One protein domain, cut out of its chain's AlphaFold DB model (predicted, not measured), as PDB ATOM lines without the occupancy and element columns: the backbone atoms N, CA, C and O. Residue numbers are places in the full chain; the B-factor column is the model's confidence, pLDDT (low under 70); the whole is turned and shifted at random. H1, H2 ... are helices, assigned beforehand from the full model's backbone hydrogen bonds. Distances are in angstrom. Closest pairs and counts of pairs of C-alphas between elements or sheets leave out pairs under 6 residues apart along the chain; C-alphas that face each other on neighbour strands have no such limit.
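This is residues 2 to 54 of the 55 residues of an uncharacterized protein of Fusarium oxysporum Fo47 (UniProt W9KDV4). Two helices, H2 and H3, meet at their ends in an L-shaped corner, and the first helix, H1, stands in the angle of the L, loosely placed and with few contacts to either arm. H3 is the long arm of the L, and residues 46 to 54, of which 46 to 52 belong to H3, stick out from the body. The printed part has 53 residues with three named helices, H1, H2 and H3 in that order along the chain, and no named strand; the class is all helix, with 40 residues in helices. It is only just compact, close to loose, with a radius of gyration of the C-alphas of 11.9 A and spans of 36 by 24 by 17 A.

H1, residues 2 to 12, is close to H2, residues 19 to 29, but not clearly touching it, with 1 pair of C-alphas within 8 A. The closest C-alphas of the two are those of Leu 7 and Gln 21, 7.5 A apart. Their lines are about perpendicular, at 88 degrees. H2 and H3, residues 35 to 52, touch only at the corner by their link, with 5 pairs of C-alphas within 8 A. Their closest C-alphas, those of Ile 28 and Gly 35, are 4.2 A apart, and H3 touches H2 with residues 35 to 38 alone. The lines of H2 and H3 are about perpendicular, at 85 degrees. H1 and H3 are near each other, with no pair of C-alphas within 8 A but 9 pairs within 10 A. In H2 and H3 every O i to N i+4 pair is within hydrogen-bond range; in H1 it is 6 of 7.

H1 begins with C-alpha 2 at (20.822, -37.073, -16.084) and is 15.6 A long from first to last C-alpha. H2 begins with C-alpha 19 at (17.946, -40.000, 1.872) and is 15.2 A long. H3, the longest helix with 18 residues, is 26.2 A long and ends with C-alpha 52 at (35.792, -22.768, -18.770).

The two C-alphas farthest apart are those of Arg 19 and Thr 54, at 36.5 A. Residues 9 to 14, of which 9 to 12 belong to H1, stand free, and so do residues 46 to 54, of which 46 to 52 belong to H3. Without these stretches the body of 38 residues spans 23 by 21 by 14 A. The link from H1 to H2 is short, with 6 residues, and that from H2 to H3 is tight, with 5. The printed part has no cut. The mean pLDDT of the printed part is 76.2, and residue 2 and residues 50 to 54 are under 70 in this model.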
ATOM      1  N   GLU A   2      21.361 -38.282 -16.769       60.47
ATOM      2  CA  GLU A   2      20.822 -37.073 -16.084       60.47
ATOM      3  C   GLU A   2      20.745 -37.137 -14.542       60.47
ATOM      4  O   GLU A   2      20.960 -36.137 -13.866       60.47
ATOM      5  N   ALA A   3      20.465 -38.305 -13.950       70.94
ATOM      6  CA  ALA A   3      20.282 -38.418 -12.495       70.94
ATOM      7  C   ALA A   3      21.568 -38.203 -11.665       70.94
ATOM      8  O   ALA A   3      21.484 -37.898 -10.476       70.94
ATOM      9  N   LEU A   4      22.743 -38.396 -12.271       71.19
ATOM     10  CA  LEU A   4      24.045 -38.233 -11.614       71.19
ATOM     11  C   LEU A   4      24.557 -36.799 -11.730       71.19
ATOM     12  O   LEU A   4      25.063 -36.253 -10.754       71.19
ATOM     13  N   GLU A   5      24.335 -36.179 -12.887       72.19
ATOM     14  CA  GLU A   5      24.586 -34.757 -13.123       72.19
ATOM     15  C   GLU A   5      23.739 -33.874 -12.194       72.19
ATOM     16  O   GLU A   5      24.300 -33.047 -11.480       72.19
ATOM     17  N   ASP A   6      22.421 -34.118 -12.092       79.62
ATOM     18  CA  ASP A   6      21.542 -33.382 -11.160       79.62
ATOM     19  C   ASP A   6      22.007 -33.522  -9.703       79.62
ATOM     20  O   ASP A   6      21.982 -32.570  -8.921       79.62
ATOM     21  N   LEU A   7      22.471 -34.714  -9.321       75.50
ATOM     22  CA  LEU A   7      22.974 -34.960  -7.975       75.50
ATOM     23  C   LEU A   7      24.271 -34.188  -7.695       75.50
ATOM     24  O   LEU A   7      24.395 -33.591  -6.623       75.50
ATOM     25  N   ALA A   8      25.211 -34.187  -8.642       73.38
ATOM     26  CA  ALA A   8      26.464 -33.444  -8.534       73.38
ATOM     27  C   ALA A   8      26.211 -31.932  -8.438       73.38
ATOM     28  O   ALA A   8      26.739 -31.273  -7.544       73.38
ATOM     29  N   ASP A   9      25.339 -31.396  -9.292       80.50
ATOM     30  CA  ASP A   9      24.963 -29.980  -9.290       80.50
ATOM     31  C   ASP A   9      24.303 -29.553  -7.978       80.50
ATOM     32  O   ASP A   9      24.586 -28.481  -7.435       80.50
ATOM     33  N   ARG A  10      23.436 -30.402  -7.422       80.06
ATOM     34  CA  ARG A  10      22.799 -30.133  -6.128       80.06
ATOM     35  C   ARG A  10      23.804 -30.142  -4.983       80.06
ATOM     36  O   ARG A  10      23.688 -29.299  -4.094       80.06
ATOM     37  N   LEU A  11      24.778 -31.051  -4.997       76.19
ATOM     38  CA  LEU A  11      25.845 -31.080  -3.995       76.19
ATOM     39  C   LEU A  11      26.727 -29.827  -4.064       76.19
ATOM     40  O   LEU A  11      26.966 -29.209  -3.029       76.19
ATOM     41  N   GLU A  12      27.148 -29.410  -5.261       72.44
ATOM     42  CA  GLU A  12      27.975 -28.208  -5.463       72.44
ATOM     43  C   GLU A  12      27.283 -26.926  -5.008       72.44
ATOM     44  O   GLU A  12      27.893 -26.072  -4.369       72.44
ATOM     45  N   ARG A  13      25.982 -26.799  -5.283       82.12
ATOM     46  CA  ARG A  13      25.199 -25.627  -4.868       82.12
ATOM     47  C   ARG A  13      24.853 -25.640  -3.372       82.12
ATOM     48  O   ARG A  13      24.176 -24.731  -2.897       82.12
ATOM     49  N   GLY A  14      25.270 -26.667  -2.626       75.31
ATOM     50  CA  GLY A  14      24.952 -26.831  -1.206       75.31
ATOM     51  C   GLY A  14      23.484 -27.177  -0.941       75.31
ATOM     52  O   GLY A  14      22.983 -26.976   0.167       75.31
ATOM     53  N   HIS A  15      22.766 -27.686  -1.946       80.38
ATOM     54  CA  HIS A  15      21.381 -28.105  -1.786       80.38
ATOM     55  C   HIS A  15      21.309 -29.437  -1.034       80.38
ATOM     56  O   HIS A  15      22.140 -30.335  -1.178       80.38
ATOM     57  N   GLY A  16      20.246 -29.601  -0.246       77.19
ATOM     58  CA  GLY A  16      19.971 -30.859   0.434       77.19
ATOM     59  C   GLY A  16      19.773 -32.011  -0.556       77.19
ATOM     60  O   GLY A  16      18.929 -31.954  -1.457       77.19
ATOM     61  N   VAL A  17      20.519 -33.093  -0.346       81.25
ATOM     62  CA  VAL A  17      20.316 -34.376  -1.028       81.25
ATOM     63  C   VAL A  17      19.356 -35.265  -0.236       81.25
ATOM     64  O   VAL A  17      19.371 -35.290   1.001       81.25
ATOM     65  N   SER A  18      18.495 -35.992  -0.949       83.94
ATOM     66  CA  SER A  18      17.507 -36.898  -0.361       83.94
ATOM     67  C   SER A  18      18.179 -38.078   0.350       83.94
ATOM     68  O   SER A  18      19.352 -38.386   0.133       83.94
ATOM     69  N   ARG A  19      17.430 -38.796   1.198       82.12
ATOM     70  CA  ARG A  19      17.946 -40.000   1.872       82.12
ATOM     71  C   ARG A  19      18.397 -41.075   0.871       82.12
ATOM     72  O   ARG A  19      19.424 -41.702   1.101       82.12
ATOM     73  N   GLN A  20      17.667 -41.257  -0.232       79.44
ATOM     74  CA  GLN A  20      18.042 -42.191  -1.303       79.44
ATOM     75  C   GLN A  20      19.329 -41.756  -2.006       79.44
ATOM     76  O   GLN A  20      20.205 -42.583  -2.227       79.44
ATOM     77  N   GLN A  21      19.482 -40.459  -2.278       78.50
ATOM     78  CA  GLN A  21      20.700 -39.914  -2.877       78.50
ATOM     79  C   GLN A  21      21.916 -40.095  -1.958       78.50
ATOM     80  O   GLN A  21      22.978 -40.488  -2.422       78.50
ATOM     81  N   LYS A  22      21.762 -39.905  -0.641       79.50
ATOM     82  CA  LYS A  22      22.831 -40.188   0.335       79.50
ATOM     83  C   LYS A  22      23.204 -41.668   0.391       79.50
ATOM     84  O   LYS A  22      24.384 -41.986   0.457       79.50
ATOM     85  N   ALA A  23      22.214 -42.562   0.380       80.75
ATOM     86  CA  ALA A  23      22.464 -44.002   0.366       80.75
ATOM     87  C   ALA A  23      23.231 -44.419  -0.897       80.75
ATOM     88  O   ALA A  23      24.184 -45.179  -0.807       80.75
ATOM     89  N   PHE A  24      22.859 -43.846  -2.040       79.75
ATOM     90  CA  PHE A  24      23.527 -44.054  -3.317       79.75
ATOM     91  C   PHE A  24      24.975 -43.526  -3.330       79.75
ATOM     92  O   PHE A  24      25.881 -44.237  -3.749       79.75
ATOM     93  N   ILE A  25      25.225 -42.322  -2.800       78.00
ATOM     94  CA  ILE A  25      26.590 -41.780  -2.648       78.00
ATOM     95  C   ILE A  25      27.437 -42.679  -1.741       78.00
ATOM     96  O   ILE A  25      28.595 -42.946  -2.050       78.00
ATOM     97  N   ASN A  26      26.870 -43.152  -0.629       80.31
ATOM     98  CA  ASN A  26      27.578 -44.037   0.292       80.31
ATOM     99  C   ASN A  26      27.908 -45.390  -0.348       80.31
ATOM    100  O   ASN A  26      28.999 -45.900  -0.128       80.31
ATOM    101  N   ASP A  27      26.998 -45.954  -1.142       82.56
ATOM    102  CA  ASP A  27      27.228 -47.196  -1.889       82.56
ATOM    103  C   ASP A  27      28.408 -47.053  -2.865       82.56
ATOM    104  O   ASP A  27      29.345 -47.849  -2.848       82.56
ATOM    105  N   ILE A  28      28.440 -45.954  -3.622       79.38
ATOM    106  CA  ILE A  28      29.546 -45.598  -4.522       79.38
ATOM    107  C   ILE A  28      30.862 -45.414  -3.760       79.38
ATOM    108  O   ILE A  28      31.887 -45.970  -4.156       79.38
ATOM    109  N   ALA A  29      30.850 -44.641  -2.670       73.62
ATOM    110  CA  ALA A  29      32.047 -44.332  -1.887       73.62
ATOM    111  C   ALA A  29      32.669 -45.578  -1.234       73.62
ATOM    112  O   ALA A  29      33.870 -45.606  -0.976       73.62
ATOM    113  N   LEU A  30      31.863 -46.612  -0.987       80.12
ATOM    114  CA  LEU A  30      32.304 -47.896  -0.444       80.12
ATOM    115  C   LEU A  30      32.755 -48.891  -1.527       80.12
ATOM    116  O   LEU A  30      33.054 -50.039  -1.204       80.12
ATOM    117  N   GLY A  31      32.844 -48.460  -2.788       72.25
ATOM    118  CA  GLY A  31      33.288 -49.300  -3.899       72.25
ATOM    119  C   GLY A  31      32.179 -50.144  -4.526       72.25
ATOM    120  O   GLY A  31      32.480 -51.170  -5.129       72.25
ATOM    121  N   GLY A  32      30.915 -49.728  -4.388       76.69
ATOM    122  CA  GLY A  32      29.796 -50.303  -5.135       76.69
ATOM    123  C   GLY A  32      29.975 -50.159  -6.650       76.69
ATOM    124  O   GLY A  32      30.846 -49.426  -7.123       76.69
ATOM    125  N   ASP A  33      29.124 -50.834  -7.424       75.88
ATOM    126  CA  ASP A  33      29.289 -51.030  -8.878       75.88
ATOM    127  C   ASP A  33      29.482 -49.733  -9.689       75.88
ATOM    128  O   ASP A  33      30.078 -49.747 -10.765       75.88
ATOM    129  N   ASN A  34      29.024 -48.592  -9.165       73.62
ATOM    130  CA  ASN A  34      29.135 -47.280  -9.812       73.62
ATOM    131  C   ASN A  34      30.271 -46.389  -9.262       73.62
ATOM    132  O   ASN A  34      30.418 -45.250  -9.707       73.62
ATOM    133  N   GLY A  35      31.084 -46.891  -8.325       77.06
ATOM    134  CA  GLY A  35      32.211 -46.201  -7.684       77.06
ATOM    135  C   GLY A  35      33.195 -45.577  -8.673       77.06
ATOM    136  O   GLY A  35      33.424 -44.368  -8.668       77.06
ATOM    137  N   ALA A  36      33.736 -46.410  -9.564       79.12
ATOM    138  CA  ALA A  36      34.727 -45.995 -10.558       79.12
ATOM    139  C   ALA A  36      34.160 -44.995 -11.580       79.12
ATOM    140  O   ALA A  36      34.843 -44.047 -11.962       79.12
ATOM    141  N   TYR A  37      32.899 -45.175 -11.988       76.44
ATOM    142  CA  TYR A  37      32.228 -44.254 -12.904       76.44
ATOM    143  C   TYR A  37      32.022 -42.874 -12.270       76.44
ATOM    144  O   TYR A  37      32.273 -41.858 -12.911       76.44
ATOM    145  N   TRP A  38      31.600 -42.827 -11.004       77.12
ATOM    146  CA  TRP A  38      31.408 -41.569 -10.287       77.12
ATOM    147  C   TRP A  38      32.722 -40.820 -10.059       77.12
ATOM    148  O   TRP A  38      32.762 -39.608 -10.242       77.12
ATOM    149  N   ALA A  39      33.799 -41.531  -9.709       78.81
ATOM    150  CA  ALA A  39      35.127 -40.934  -9.579       78.81
ATOM    151  C   ALA A  39      35.581 -40.284 -10.897       78.81
ATOM    152  O   ALA A  39      35.909 -39.100 -10.909       78.81
ATOM    153  N   TRP A  40      35.488 -41.018 -12.011       83.38
ATOM    154  CA  TRP A  40      35.794 -40.495 -13.347       83.38
ATOM    155  C   TRP A  40      34.921 -39.289 -13.726       83.38
ATOM    156  O   TRP A  40      35.424 -38.296 -14.245       83.38
ATOM    157  N   PHE A  41      33.615 -39.350 -13.451       80.12
ATOM    158  CA  PHE A  41      32.685 -38.266 -13.766       80.12
ATOM    159  C   PHE A  41      33.016 -36.979 -12.992       80.12
ATOM    160  O   PHE A  41      33.008 -35.894 -13.571       80.12
ATOM    161  N   MET A  42      33.347 -37.094 -11.701       79.38
ATOM    162  CA  MET A  42      33.753 -35.947 -10.884       79.38
ATOM    163  C   MET A  42      35.090 -35.357 -11.350       79.38
ATOM    164  O   MET A  42      35.204 -34.137 -11.436       79.38
ATOM    165  N   GLU A  43      36.074 -36.195 -11.699       82.69
ATOM    166  CA  GLU A  43      37.350 -35.738 -12.273       82.69
ATOM    167  C   GLU A  43      37.136 -34.975 -13.587       82.69
ATOM    168  O   GLU A  43      37.601 -33.843 -13.723       82.69
ATOM    169  N   LEU A  44      36.353 -35.539 -14.514       79.50
ATOM    170  CA  LEU A  44      36.025 -34.899 -15.788       79.50
ATOM    171  C   LEU A  44      35.331 -33.545 -15.585       79.50
ATOM    172  O   LEU A  44      35.667 -32.568 -16.254       79.50
ATOM    173  N   LYS A  45      34.371 -33.465 -14.655       74.62
ATOM    174  CA  LYS A  45      33.644 -32.222 -14.371       74.62
ATOM    175  C   LYS A  45      34.574 -31.135 -13.819       74.62
ATOM    176  O   LYS A  45      34.470 -29.982 -14.237       74.62
ATOM    177  N   CYS A  46      35.505 -31.495 -12.932       75.56
ATOM    178  CA  CYS A  46      36.515 -30.565 -12.423       75.56
ATOM    179  C   CYS A  46      37.445 -30.050 -13.531       75.56
ATOM    180  O   CYS A  46      37.739 -28.855 -13.565       75.56
ATOM    181  N   GLU A  47      37.885 -30.913 -14.451       75.62
ATOM    182  CA  GLU A  47      38.722 -30.492 -15.583       75.62
ATOM    183  C   GLU A  47      37.975 -29.553 -16.542       75.62
ATOM    184  O   GLU A  47      38.529 -28.530 -16.949       75.62
ATOM    185  N   VAL A  48      36.704 -29.838 -16.853       70.56
ATOM    186  CA  VAL A  48      35.868 -28.973 -17.706       70.56
ATOM    187  C   VAL A  48      35.669 -27.591 -17.077       70.56
ATOM    188  O   VAL A  48      35.878 -26.589 -17.757       70.56
ATOM    189  N   GLN A  49      35.347 -27.515 -15.779       71.69
ATOM    190  CA  GLN A  49      35.251 -26.230 -15.070       71.69
ATOM    191  C   GLN A  49      36.556 -25.430 -15.136       71.69
ATOM    192  O   GLN A  49      36.538 -24.206 -15.256       71.69
ATOM    193  N   LEU A  50      37.703 -26.108 -15.058       68.06
ATOM    194  CA  LEU A  50      39.007 -25.456 -15.098       68.06
ATOM    195  C   LEU A  50      39.298 -24.847 -16.479       68.06
ATOM    196  O   LEU A  50      39.845 -23.745 -16.555       68.06
ATOM    197  N   VAL A  51      38.874 -25.520 -17.553       64.88
ATOM    198  CA  VAL A  51      38.942 -25.009 -18.932       64.88
ATOM    199  C   VAL A  51      37.994 -23.824 -19.142       64.88
ATOM    200  O   VAL A  51      38.414 -22.817 -19.703       64.88
ATOM    201  N   GLU A  52      36.751 -23.884 -18.657       68.38
ATOM    202  CA  GLU A  52      35.792 -22.768 -18.770       68.38
ATOM    203  C   GLU A  52      36.260 -21.491 -18.053       68.38
ATOM    204  O   GLU A  52      35.928 -20.390 -18.480       68.38
ATOM    205  N   LEU A  53      37.044 -21.618 -16.979       66.31
ATOM    206  CA  LEU A  53      37.608 -20.481 -16.242       66.31
ATOM    207  C   LEU A  53      38.868 -19.880 -16.887       66.31
ATOM    208  O   LEU A  53      39.297 -18.800 -16.477       66.31
ATOM    209  N   THR A  54      39.495 -20.576 -17.840       66.56
ATOM    210  CA  THR A  54      40.739 -20.134 -18.501       66.56
ATOM    211  C   THR A  54      40.550 -19.607 -19.928       66.56
ATOM    212  O   THR A  54      41.529 -19.137 -20.514       66.56
TER     213      THR A  54